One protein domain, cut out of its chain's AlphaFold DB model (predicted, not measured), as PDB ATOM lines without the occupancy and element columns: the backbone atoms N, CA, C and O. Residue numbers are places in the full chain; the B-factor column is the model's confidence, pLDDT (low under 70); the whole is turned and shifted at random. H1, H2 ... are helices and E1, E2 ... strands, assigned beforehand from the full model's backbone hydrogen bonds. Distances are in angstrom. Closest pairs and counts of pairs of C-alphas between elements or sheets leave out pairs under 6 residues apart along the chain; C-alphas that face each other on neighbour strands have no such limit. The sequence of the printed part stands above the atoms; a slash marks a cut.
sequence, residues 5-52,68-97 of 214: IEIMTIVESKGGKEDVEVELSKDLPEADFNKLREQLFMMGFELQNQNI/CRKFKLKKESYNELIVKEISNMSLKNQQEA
ATOM      1  N   ILE A   5     119.579  62.924 103.182       73.25
ATOM      2  CA  ILE A   5     119.492  61.738 102.329       73.25
ATOM      3  C   ILE A   5     118.279  60.889 102.727       73.25
ATOM      4  O   ILE A   5     117.519  60.465 101.861       73.25
ATOM      5  N   GLU A   6     118.046  60.694 104.026       72.62
ATOM      6  CA  GLU A   6     116.879  59.951 104.514       72.62
ATOM      7  C   GLU A   6     115.564  60.617 104.099       72.62
ATOM      8  O   GLU A   6     114.633  59.938 103.670       72.62
ATOM      9  N   ILE A   7     115.494  61.946 104.139       74.44
ATOM     10  CA  ILE A   7     114.303  62.694 103.715       74.44
ATOM     11  C   ILE A   7     114.022  62.487 102.228       74.44
ATOM     12  O   ILE A   7     112.879  62.217 101.857       74.44
ATOM     13  N   MET A   8     115.055  62.538 101.385       72.81
ATOM     14  CA  MET A   8     114.906  62.234  99.960       72.81
ATOM     15  C   MET A   8     114.422  60.799  99.741       72.81
ATOM     16  O   MET A   8     113.468  60.588  98.997       72.81
ATOM     17  N   THR A   9     114.990  59.822 100.454       74.00
ATOM     18  CA  THR A   9     114.539  58.426 100.337       74.00
ATOM     19  C   THR A   9     113.100  58.223 100.812       74.00
ATOM     20  O   THR A   9     112.368  57.435 100.216       74.00
ATOM     21  N   ILE A  10     112.640  58.959 101.830       76.12
ATOM     22  CA  ILE A  10     111.241  58.916 102.282       76.12
ATOM     23  C   ILE A  10     110.315  59.447 101.180       76.12
ATOM     24  O   ILE A  10     109.294  58.824 100.884       76.12
ATOM     25  N   VAL A  11     110.683  60.555 100.537       74.12
ATOM     26  CA  VAL A  11     109.918  61.148  99.431       74.12
ATOM     27  C   VAL A  11     109.858  60.210  98.220       74.12
ATOM     28  O   VAL A  11     108.778  59.988  97.666       74.12
ATOM     29  N   GLU A  12     110.985  59.602  97.848       72.94
ATOM     30  CA  GLU A  12     111.071  58.633  96.749       72.94
ATOM     31  C   GLU A  12     110.292  57.345  97.053       72.94
ATOM     32  O   GLU A  12     109.553  56.852  96.197       72.94
ATOM     33  N   SER A  13     110.370  56.835  98.287       72.12
ATOM     34  CA  SER A  13     109.662  55.617  98.710       72.12
ATOM     35  C   SER A  13     108.138  55.758  98.676       72.12
ATOM     36  O   SER A  13     107.434  54.796  98.374       72.12
ATOM     37  N   LYS A  14     107.615  56.968  98.914       68.69
ATOM     38  CA  LYS A  14     106.181  57.277  98.804       68.69
ATOM     39  C   LYS A  14     105.725  57.537  97.364       68.69
ATOM     40  O   LYS A  14     104.565  57.872  97.123       68.69
ATOM     41  N   GLY A  15     106.620  57.377  96.388       59.97
ATOM     42  CA  GLY A  15     106.302  57.422  94.963       59.97
ATOM     43  C   GLY A  15     105.806  58.779  94.467       59.97
ATOM     44  O   GLY A  15     105.232  58.847  93.382       59.97
ATOM     45  N   GLY A  16     105.981  59.852  95.245       62.91
ATOM     46  CA  GLY A  16     105.616  61.200  94.821       62.91
ATOM     47  C   GLY A  16     104.115  61.449  94.634       62.91
ATOM     48  O   GLY A  16     103.766  62.343  93.868       62.91
ATOM     49  N   LYS A  17     103.226  60.651  95.242       64.81
ATOM     50  CA  LYS A  17     101.767  60.731  95.000       64.81
ATOM     51  C   LYS A  17     100.979  61.448  96.091       64.81
ATOM     52  O   LYS A  17      99.847  61.847  95.845       64.81
ATOM     53  N   GLU A  18     101.565  61.598  97.270       72.12
ATOM     54  CA  GLU A  18     100.880  62.082  98.467       72.12
ATOM     55  C   GLU A  18     101.726  63.126  99.189       72.12
ATOM     56  O   GLU A  18     102.948  63.178  99.023       72.12
ATOM     57  N   ASP A  19     101.064  63.940 100.007       77.75
ATOM     58  CA  ASP A  19     101.732  64.872 100.906       77.75
ATOM     59  C   ASP A  19     102.549  64.097 101.952       77.75
ATOM     60  O   ASP A  19     102.101  63.097 102.523       77.75
ATOM     61  N   VAL A  20     103.772  64.556 102.212       78.69
ATOM     62  CA  VAL A  20     104.723  63.874 103.096       78.69
ATOM     63  C   VAL A  20     105.099  64.788 104.248       78.69
ATOM     64  O   VAL A  20     105.562  65.903 104.044       78.69
ATOM     65  N   GLU A  21     104.936  64.315 105.477       78.50
ATOM     66  CA  GLU A  21     105.473  65.000 106.650       78.50
ATOM     67  C   GLU A  21     106.890  64.495 106.933       78.50
ATOM     68  O   GLU A  21     107.121  63.286 107.003       78.50
ATOM     69  N   VAL A  22     107.841  65.421 107.047       76.19
ATOM     70  CA  VAL A  22     109.263  65.134 107.269       76.19
ATOM     71  C   VAL A  22     109.777  65.932 108.454       76.19
ATOM     72  O   VAL A  22     109.411  67.090 108.646       76.19
ATOM     73  N   GLU A  23     110.635  65.317 109.259       75.00
ATOM     74  CA  GLU A  23     111.240  65.966 110.418       75.00
ATOM     75  C   GLU A  23     112.681  66.365 110.099       75.00
ATOM     76  O   GLU A  23     113.515  65.526 109.764       75.00
ATOM     77  N   LEU A  24     112.972  67.659 110.204       72.94
ATOM     78  CA  LEU A  24     114.279  68.256 109.936       72.94
ATOM     79  C   LEU A  24     114.870  68.834 111.217       72.94
ATOM     80  O   LEU A  24     114.140  69.336 112.067       72.94
ATOM     81  N   SER A  25     116.194  68.824 111.347       72.38
ATOM     82  CA  SER A  25     116.857  69.479 112.481       72.38
ATOM     83  C   SER A  25     116.597  70.992 112.483       72.38
ATOM     84  O   SER A  25     116.636  71.641 111.437       72.38
ATOM     85  N   LYS A  26     116.353  71.566 113.667       69.25
ATOM     86  CA  LYS A  26     116.227  73.018 113.888       69.25
ATOM     87  C   LYS A  26     117.525  73.767 113.592       69.25
ATOM     88  O   LYS A  26     117.460  74.913 113.156       69.25
ATOM     89  N   ASP A  27     118.658  73.097 113.783       71.19
ATOM     90  CA  ASP A  27     120.003  73.667 113.674       71.19
ATOM     91  C   ASP A  27     120.620  73.466 112.278       71.19
ATOM     92  O   ASP A  27     121.837  73.546 112.107       71.19
ATOM     93  N   LEU A  28     119.802  73.153 111.266       71.44
ATOM     94  CA  LEU A  28     120.301  72.946 109.911       71.44
ATOM     95  C   LEU A  28     120.797  74.284 109.318       71.44
ATOM     96  O   LEU A  28     120.043  75.262 109.335       71.44
ATOM     97  N   PRO A  29     122.020  74.348 108.759       78.25
ATOM     98  CA  PRO A  29     122.503  75.546 108.083       78.25
ATOM     99  C   PRO A  29     121.571  75.969 106.943       78.25
ATOM    100  O   PRO A  29     121.106  75.134 106.165       78.25
ATOM    101  N   GLU A  30     121.352  77.277 106.788       73.75
ATOM    102  CA  GLU A  30     120.462  77.835 105.759       73.75
ATOM    103  C   GLU A  30     120.863  77.402 104.337       73.75
ATOM    104  O   GLU A  30     120.010  77.112 103.501       73.75
ATOM    105  N   ALA A  31     122.167  77.264 104.080       77.75
ATOM    106  CA  ALA A  31     122.683  76.770 102.806       77.75
ATOM    107  C   ALA A  31     122.220  75.339 102.489       77.75
ATOM    108  O   ALA A  31     121.886  75.038 101.344       77.75
ATOM    109  N   ASP A  32     122.177  74.456 103.487       78.50
ATOM    110  CA  ASP A  32     121.764  73.065 103.299       78.50
ATOM    111  C   ASP A  32     120.240  72.931 103.258       78.50
ATOM    112  O   ASP A  32     119.706  72.116 102.504       78.50
ATOM    113  N   PHE A  33     119.530  73.801 103.978       80.88
ATOM    114  CA  PHE A  33     118.081  73.930 103.873       80.88
ATOM    115  C   PHE A  33     117.646  74.385 102.471       80.88
ATOM    116  O   PHE A  33     116.719  73.816 101.893       80.88
ATOM    117  N   ASN A  34     118.348  75.361 101.887       80.62
ATOM    118  CA  ASN A  34     118.067  75.841 100.535       80.62
ATOM    119  C   ASN A  34     118.335  74.765  99.476       80.62
ATOM    120  O   ASN A  34     117.486  74.551  98.613       80.62
ATOM    121  N   LYS A  35     119.441  74.014  99.585       83.38
ATOM    122  CA  LYS A  35     119.710  72.868  98.696       83.38
ATOM    123  C   LYS A  35     118.605  71.817  98.767       83.38
ATOM    124  O   LYS A  35     118.150  71.338  97.732       83.38
ATOM    125  N   LEU A  36     118.155  71.473  99.975       81.25
ATOM    126  CA  LEU A  36     117.058  70.526 100.159       81.25
ATOM    127  C   LEU A  36     115.773  71.039  99.505       81.25
ATOM    128  O   LEU A  36     115.090  70.292  98.810       81.25
ATOM    129  N   ARG A  37     115.451  72.320  99.701       81.94
ATOM    130  CA  ARG A  37     114.276  72.952  99.101       81.94
ATOM    131  C   ARG A  37     114.320  72.900  97.576       81.94
ATOM    132  O   ARG A  37     113.315  72.549  96.966       81.94
ATOM    133  N   GLU A  38     115.461  73.211  96.969       82.38
ATOM    134  CA  GLU A  38     115.656  73.117  95.517       82.38
ATOM    135  C   GLU A  38     115.484  71.679  95.014       82.38
ATOM    136  O   GLU A  38     114.778  71.442  94.033       82.38
ATOM    137  N   GLN A  39     116.071  70.700  95.703       81.94
ATOM    138  CA  GLN A  39     115.946  69.288  95.335       81.94
ATOM    139  C   GLN A  39     114.497  68.797  95.416       81.94
ATOM    140  O   GLN A  39     114.005  68.161  94.482       81.94
ATOM    141  N   LEU A  40     113.786  69.139  96.490       81.88
ATOM    142  CA  LEU A  40     112.367  68.822  96.652       81.88
ATOM    143  C   LEU A  40     111.512  69.498  95.577       81.88
ATOM    144  O   LEU A  40     110.625  68.861  95.009       81.88
ATOM    145  N   PHE A  41     111.821  70.750  95.237       81.81
ATOM    146  CA  PHE A  41     111.138  71.479  94.173       81.81
ATOM    147  C   PHE A  41     111.289  70.782  92.815       81.81
ATOM    148  O   PHE A  41     110.304  70.614  92.097       81.81
ATOM    149  N   MET A  42     112.488  70.292  92.487       79.81
ATOM    150  CA  MET A  42     112.734  69.515  91.263       79.81
ATOM    151  C   MET A  42     111.965  68.186  91.235       79.81
ATOM    152  O   MET A  42     111.572  67.720  90.167       79.81
ATOM    153  N   MET A  43     111.681  67.598  92.400       75.44
ATOM    154  CA  MET A  43     110.795  66.431  92.550       75.44
ATOM    155  C   MET A  43     109.296  66.805  92.541       75.44
ATOM    156  O   MET A  43     108.404  65.950  92.620       75.44
ATOM    157  N   GLY A  44     108.990  68.095  92.416       74.31
ATOM    158  CA  GLY A  44     107.646  68.651  92.418       74.31
ATOM    159  C   GLY A  44     107.003  68.667  93.806       74.31
ATOM    160  O   GLY A  44     105.809  68.402  93.926       74.31
ATOM    161  N   PHE A  45     107.788  68.912  94.847       80.44
ATOM    162  CA  PHE A  45     107.303  69.127  96.204       80.44
ATOM    163  C   PHE A  45     107.545  70.568  96.636       80.44
ATOM    164  O   PHE A  45     108.642  71.104  96.486       80.44
ATOM    165  N   GLU A  46     106.522  71.176  97.228       81.38
ATOM    166  CA  GLU A  46     106.646  72.459  97.908       81.38
ATOM    167  C   GLU A  46     106.772  72.217  99.408       81.38
ATOM    168  O   GLU A  46     105.908  71.596 100.036       81.38
ATOM    169  N   LEU A  47     107.855  72.719  99.998       79.00
ATOM    170  CA  LEU A  47     107.985  72.767 101.445       79.00
ATOM    171  C   LEU A  47     107.044  73.858 101.968       79.00
ATOM    172  O   LEU A  47     107.302  75.048 101.775       79.00
ATOM    173  N   GLN A  48     105.955  73.469 102.634       74.75
ATOM    174  CA  GLN A  48     105.104  74.446 103.299       74.75
ATOM    175  C   GLN A  48     105.841  75.001 104.513       74.75
ATOM    176  O   GLN A  48     106.048  74.310 105.513       74.75
ATOM    177  N   ASN A  49     106.218  76.276 104.428       63.47
ATOM    178  CA  ASN A  49     106.750  77.009 105.564       63.47
ATOM    179  C   ASN A  49     105.654  77.148 106.627       63.47
ATOM    180  O   ASN A  49     104.761  77.988 106.512       63.47
ATOM    181  N   GLN A  50     105.745  76.368 107.702       56.16
ATOM    182  CA  GLN A  50     105.137  76.787 108.957       56.16
ATOM    183  C   GLN A  50     105.974  77.952 109.495       56.16
ATOM    184  O   GLN A  50     107.163  77.786 109.743       56.16
ATOM    185  N   ASN A  51     105.350  79.132 109.569       47.62
ATOM    186  CA  ASN A  51     105.867  80.404 110.093       47.62
ATOM    187  C   ASN A  51     107.172  80.294 110.906       47.62
ATOM    188  O   ASN A  51     107.146  80.093 112.118       47.62
ATOM    189  N   ILE A  52     108.306  80.514 110.239       54.84
ATOM    190  CA  ILE A  52     109.642  80.564 110.859       54.84
ATOM    191  C   ILE A  52     109.785  81.808 111.771       54.84
ATOM    192  O   ILE A  52     110.669  81.869 112.619       54.84
ATOM    193  N   CYS A  68     113.895  68.809 116.475       66.00
ATOM    194  CA  CYS A  68     113.338  68.598 115.145       66.00
ATOM    195  C   CYS A  68     112.165  69.559 114.891       66.00
ATOM    196  O   CYS A  68     111.358  69.842 115.778       66.00
ATOM    197  N   ARG A  69     112.069  70.088 113.672       71.19
ATOM    198  CA  ARG A  69     110.912  70.793 113.111       71.19
ATOM    199  C   ARG A  69     110.230  69.863 112.119       71.19
ATOM    200  O   ARG A  69     110.892  69.311 111.243       71.19
ATOM    201  N   LYS A  70     108.912  69.708 112.245       74.69
ATOM    202  CA  LYS A  70     108.111  68.966 111.268       74.69
ATOM    203  C   LYS A  70     107.730  69.895 110.126       74.69
ATOM    204  O   LYS A  70     107.199  70.980 110.353       74.69
ATOM    205  N   PHE A  71     107.993  69.463 108.905       76.19
ATOM    206  CA  PHE A  71     107.626  70.159 107.685       76.19
ATOM    207  C   PHE A  71     106.660  69.295 106.893       76.19
ATOM    208  O   PHE A  71     106.859  68.090 106.752       76.19
ATOM    209  N   LYS A  72     105.619  69.924 106.348       79.81
ATOM    210  CA  LYS A  72     104.725  69.272 105.394       79.81
ATOM    211  C   LYS A  72     105.212  69.581 103.985       79.81
ATOM    212  O   LYS A  72     105.254  70.740 103.575       79.81
ATOM    213  N   LEU A  73     105.600  68.539 103.269       80.94
ATOM    214  CA  LEU A  73     105.888  68.559 101.845       80.94
ATOM    215  C   LEU A  73     104.583  68.326 101.113       80.94
ATOM    216  O   LEU A  73     104.023  67.230 101.168       80.94
ATOM    217  N   LYS A  74     104.095  69.360 100.440       80.94
ATOM    218  CA  LYS A  74     102.906  69.235  99.617       80.94
ATOM    219  C   LYS A  74     103.310  68.781  98.225       80.94
ATOM    220  O   LYS A  74     104.189  69.395  97.612       80.94
ATOM    221  N   LYS A  75     102.682  67.717  97.726       79.12
ATOM    222  CA  LYS A  75     102.895  67.300  96.346       79.12
ATOM    223  C   LYS A  75     102.115  68.229  95.428       79.12
ATOM    224  O   LYS A  75     100.898  68.345  95.530       79.12
ATOM    225  N   GLU A  76     102.815  68.848  94.492       73.50
ATOM    226  CA  GLU A  76     102.186  69.612  93.420       73.50
ATOM    227  C   GLU A  76     102.766  69.186  92.069       73.50
ATOM    228  O   GLU A  76     103.815  68.530  91.970       73.50
ATOM    229  N   SER A  77     102.053  69.497  90.988       72.69
ATOM    230  CA  SER A  77     102.613  69.304  89.657       72.69
ATOM    231  C   SER A  77     103.804  70.246  89.488       72.69
ATOM    232  O   SER A  77     103.706  71.434  89.784       72.69
ATOM    233  N   TYR A  78     104.929  69.742  88.979       70.12
ATOM    234  CA  TYR A  78     106.119  70.566  88.727       70.12
ATOM    235  C   TYR A  78     105.795  71.800  87.865       70.12
ATOM    236  O   TYR A  78     106.280  72.899  88.120       70.12
ATOM    237  N   ASN A  79     104.889  71.645  86.896       71.12
ATOM    238  CA  ASN A  79     104.430  72.753  86.061       71.12
ATOM    239  C   ASN A  79     103.644  73.802  86.861       71.12
ATOM    240  O   ASN A  79     103.802  74.995  86.622       71.12
ATOM    241  N   GLU A  80     102.819  73.379  87.819       74.88
ATOM    242  CA  GLU A  80     102.072  74.295  88.690       74.88
ATOM    243  C   GLU A  80     103.011  75.049  89.634       74.88
ATOM    244  O   GLU A  80     102.846  76.252  89.832       74.88
ATOM    245  N   LEU A  81     104.047  74.374  90.138       71.56
ATOM    246  CA  LEU A  81     105.078  74.971  90.984       71.56
ATOM    247  C   LEU A  81     105.888  76.037  90.252       71.56
ATOM    248  O   LEU A  81     106.068  77.136  90.774       71.56
ATOM    249  N   ILE A  82     106.314  75.765  89.015       73.12
ATOM    250  CA  ILE A  82     107.005  76.764  88.190       73.12
ATOM    251  C   ILE A  82     106.104  77.974  87.936       73.12
ATOM    252  O   ILE A  82     106.546  79.115  88.067       73.12
ATOM    253  N   VAL A  83     104.838  77.745  87.576       76.56
ATOM    254  CA  VAL A  83     103.894  78.836  87.303       76.56
ATOM    255  C   VAL A  83     103.681  79.699  88.547       76.56
ATOM    256  O   VAL A  83     103.681  80.929  88.439       76.56
ATOM    257  N   LYS A  84     103.555  79.090  89.732       76.81
ATOM    258  CA  LYS A  84     103.480  79.816  91.006       76.81
ATOM    259  C   LYS A  84     104.749  80.615  91.296       76.81
ATOM    260  O   LYS A  84     104.640  81.792  91.630       76.81
ATOM    261  N   GLU A  85     105.930  80.031  91.117       72.06
ATOM    262  CA  GLU A  85     107.205  80.710  91.386       72.06
ATOM    263  C   GLU A  85     107.404  81.928  90.469       72.06
ATOM    264  O   GLU A  85     107.723  83.026  90.929       72.06
ATOM    265  N   ILE A  86     107.107  81.780  89.174       72.81
ATOM    266  CA  ILE A  86     107.151  82.884  88.204       72.81
ATOM    267  C   ILE A  86     106.143  83.979  88.581       72.81
ATOM    268  O   ILE A  86     106.465  85.168  88.519       72.81
ATOM    269  N   SER A  87     104.936  83.592  89.001       70.88
ATOM    270  CA  SER A  87     103.905  84.539  89.436       70.88
ATOM    271  C   SER A  87     104.353  85.318  90.677       70.88
ATOM    272  O   SER A  87     104.210  86.540  90.726       70.88
ATOM    273  N   ASN A  88     104.979  84.645  91.643       72.81
ATOM    274  CA  ASN A  88     105.511  85.259  92.860       72.81
ATOM    275  C   ASN A  88     106.667  86.230  92.570       72.81
ATOM    276  O   ASN A  88     106.713  87.321  93.140       72.81
ATOM    277  N   MET A  89     107.568  85.884  91.648       67.62
ATOM    278  CA  MET A  89     108.644  86.778  91.202       67.62
ATOM    279  C   MET A  89     108.097  88.006  90.461       67.62
ATOM    280  O   MET A  89     108.571  89.123  90.668       67.62
ATOM    281  N   SER A  90     107.048  87.834  89.651       62.88
ATOM    282  CA  SER A  90     106.360  88.951  88.996       62.88
ATOM    283  C   SER A  90     105.701  89.900  90.003       62.88
ATOM    284  O   SER A  90     105.704  91.110  89.785       62.88
ATOM    285  N   LEU A  91     105.141  89.377  91.097       60.38
ATOM    286  CA  LEU A  91     104.502  90.179  92.144       60.38
ATOM    287  C   LEU A  91     105.521  90.962  92.986       60.38
ATOM    288  O   LEU A  91     105.289  92.137  93.272       60.38
ATOM    289  N   LYS A  92     106.676  90.365  93.313       58.75
ATOM    290  CA  LYS A  92     107.774  91.066  94.008       58.75
ATOM    291  C   LYS A  92     108.299  92.255  93.200       58.75
ATOM    292  O   LYS A  92     108.442  93.348  93.741       58.75
ATOM    293  N   ASN A  93     108.456  92.081  91.887       55.91
ATOM    294  CA  ASN A  93     108.881  93.159  90.990       55.91
ATOM    295  C   ASN A  93     107.857  94.307  90.887       55.91
ATOM    296  O   ASN A  93     108.233  95.443  90.604       55.91
ATOM    297  N   GLN A  94     106.565  94.041  91.108       54.69
ATOM    298  CA  GLN A  94     105.532  95.084  91.110       54.69
ATOM    299  C   GLN A  94     105.448  95.835  92.443       54.69
ATOM    300  O   GLN A  94     105.122  97.021  92.444       54.69
ATOM    301  N   GLN A  95     105.772  95.189  93.567       53.12
ATOM    302  CA  GLN A  95     105.803  95.847  94.878       53.12
ATOM    303  C   GLN A  95     107.049  96.724  95.080       53.12
ATOM    304  O   GLN A  95     106.941  97.779  95.695       53.12
ATOM    305  N   GLU A  96     108.205  96.386  94.501       47.31
ATOM    306  CA  GLU A  96     109.375  97.287  94.518       47.31
ATOM    307  C   GLU A  96     109.196  98.540  93.638       47.31
ATOM    308  O   GLU A  96     109.865  99.552  93.842       47.31
ATOM    309  N   ALA A  97     108.255  98.514  92.688       47.19
ATOM    310  CA  ALA A  97     107.963  99.646  91.811       47.19
ATOM    311  C   ALA A  97     107.053 100.717  92.447       47.19
ATOM    312  O   ALA A  97     106.856 101.778  91.848       47.19
TER     313      ALA A  97
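Overview. This is residues 5 to 52 and 68 to 97 of the 214 residues of an uncharacterized protein of Cryptosporidium parvum (strain Iowa II) (UniProt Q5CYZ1). A small antiparallel sheet, in the order E1 E3 E2, has two helices, H1 and H2, over one face, and the long helix H3 leads away from this body as an arm, with residues 83 to 97 sticking out. The printed part has 78 residues, with three named helices and three named strands in the order H1 E1 H2 E2 E3 H3; the class is mixed, helices and strands. It is only just compact, close to loose, with a radius of gyration of the C-alphas of 13.7 A, and spans 42 by 29 by 18 A.

Arrangement. H1, residues 5 to 13, is over E1, residues 20 to 25, at a height over the sheet of 9.4 A; their closest C-alphas, of Ile 7 and Val 22, are 6.6 A apart. H2, residues 30 to 42, on the same face, is over E2, residues 45 to 48, at a height of 5.5 A; their closest C-alphas, of Arg 37 and Leu 47, are 6.7 A apart. This gives two layers, helices on one face of a sheet. E3, residues 68 to 75, is antiparallel to E1, with N 22 and O 71 at 2.9 A, and to E2, with N 46 and O 74 at 3.0 A, both within hydrogen-bond range. E1, H2 and E2 form a split strand-helix-strand unit, two strands running the same way with E3 between them, its crossover right-handed. H3, residues 78 to 95, only grazes the sheet with residues 78 to 81; it and H2 only just touch, only at their ends, with 3 pairs of C-alphas within 8 A, the closest those of Met 42 and Tyr 78 at 7.2 A. In H1, H2 and H3 every O i to N i+4 pair is within hydrogen-bond range.

Along the chain. H1 begins at C-alpha 5 (119.492, 61.738, 102.329). H2 measures 18.4 A, E3 21.5 A and H3 26.0 A, ending at C-alpha 95 (105.803, 95.847, 94.878).

Size, cuts and confidence. Residues 53 to 67 are not printed; C-alphas 52 and 68 are 13.2 A apart across the cut. Confidence is under 70 at residues 14 to 17, 26, 49 to 52, 68 and 89 to 97.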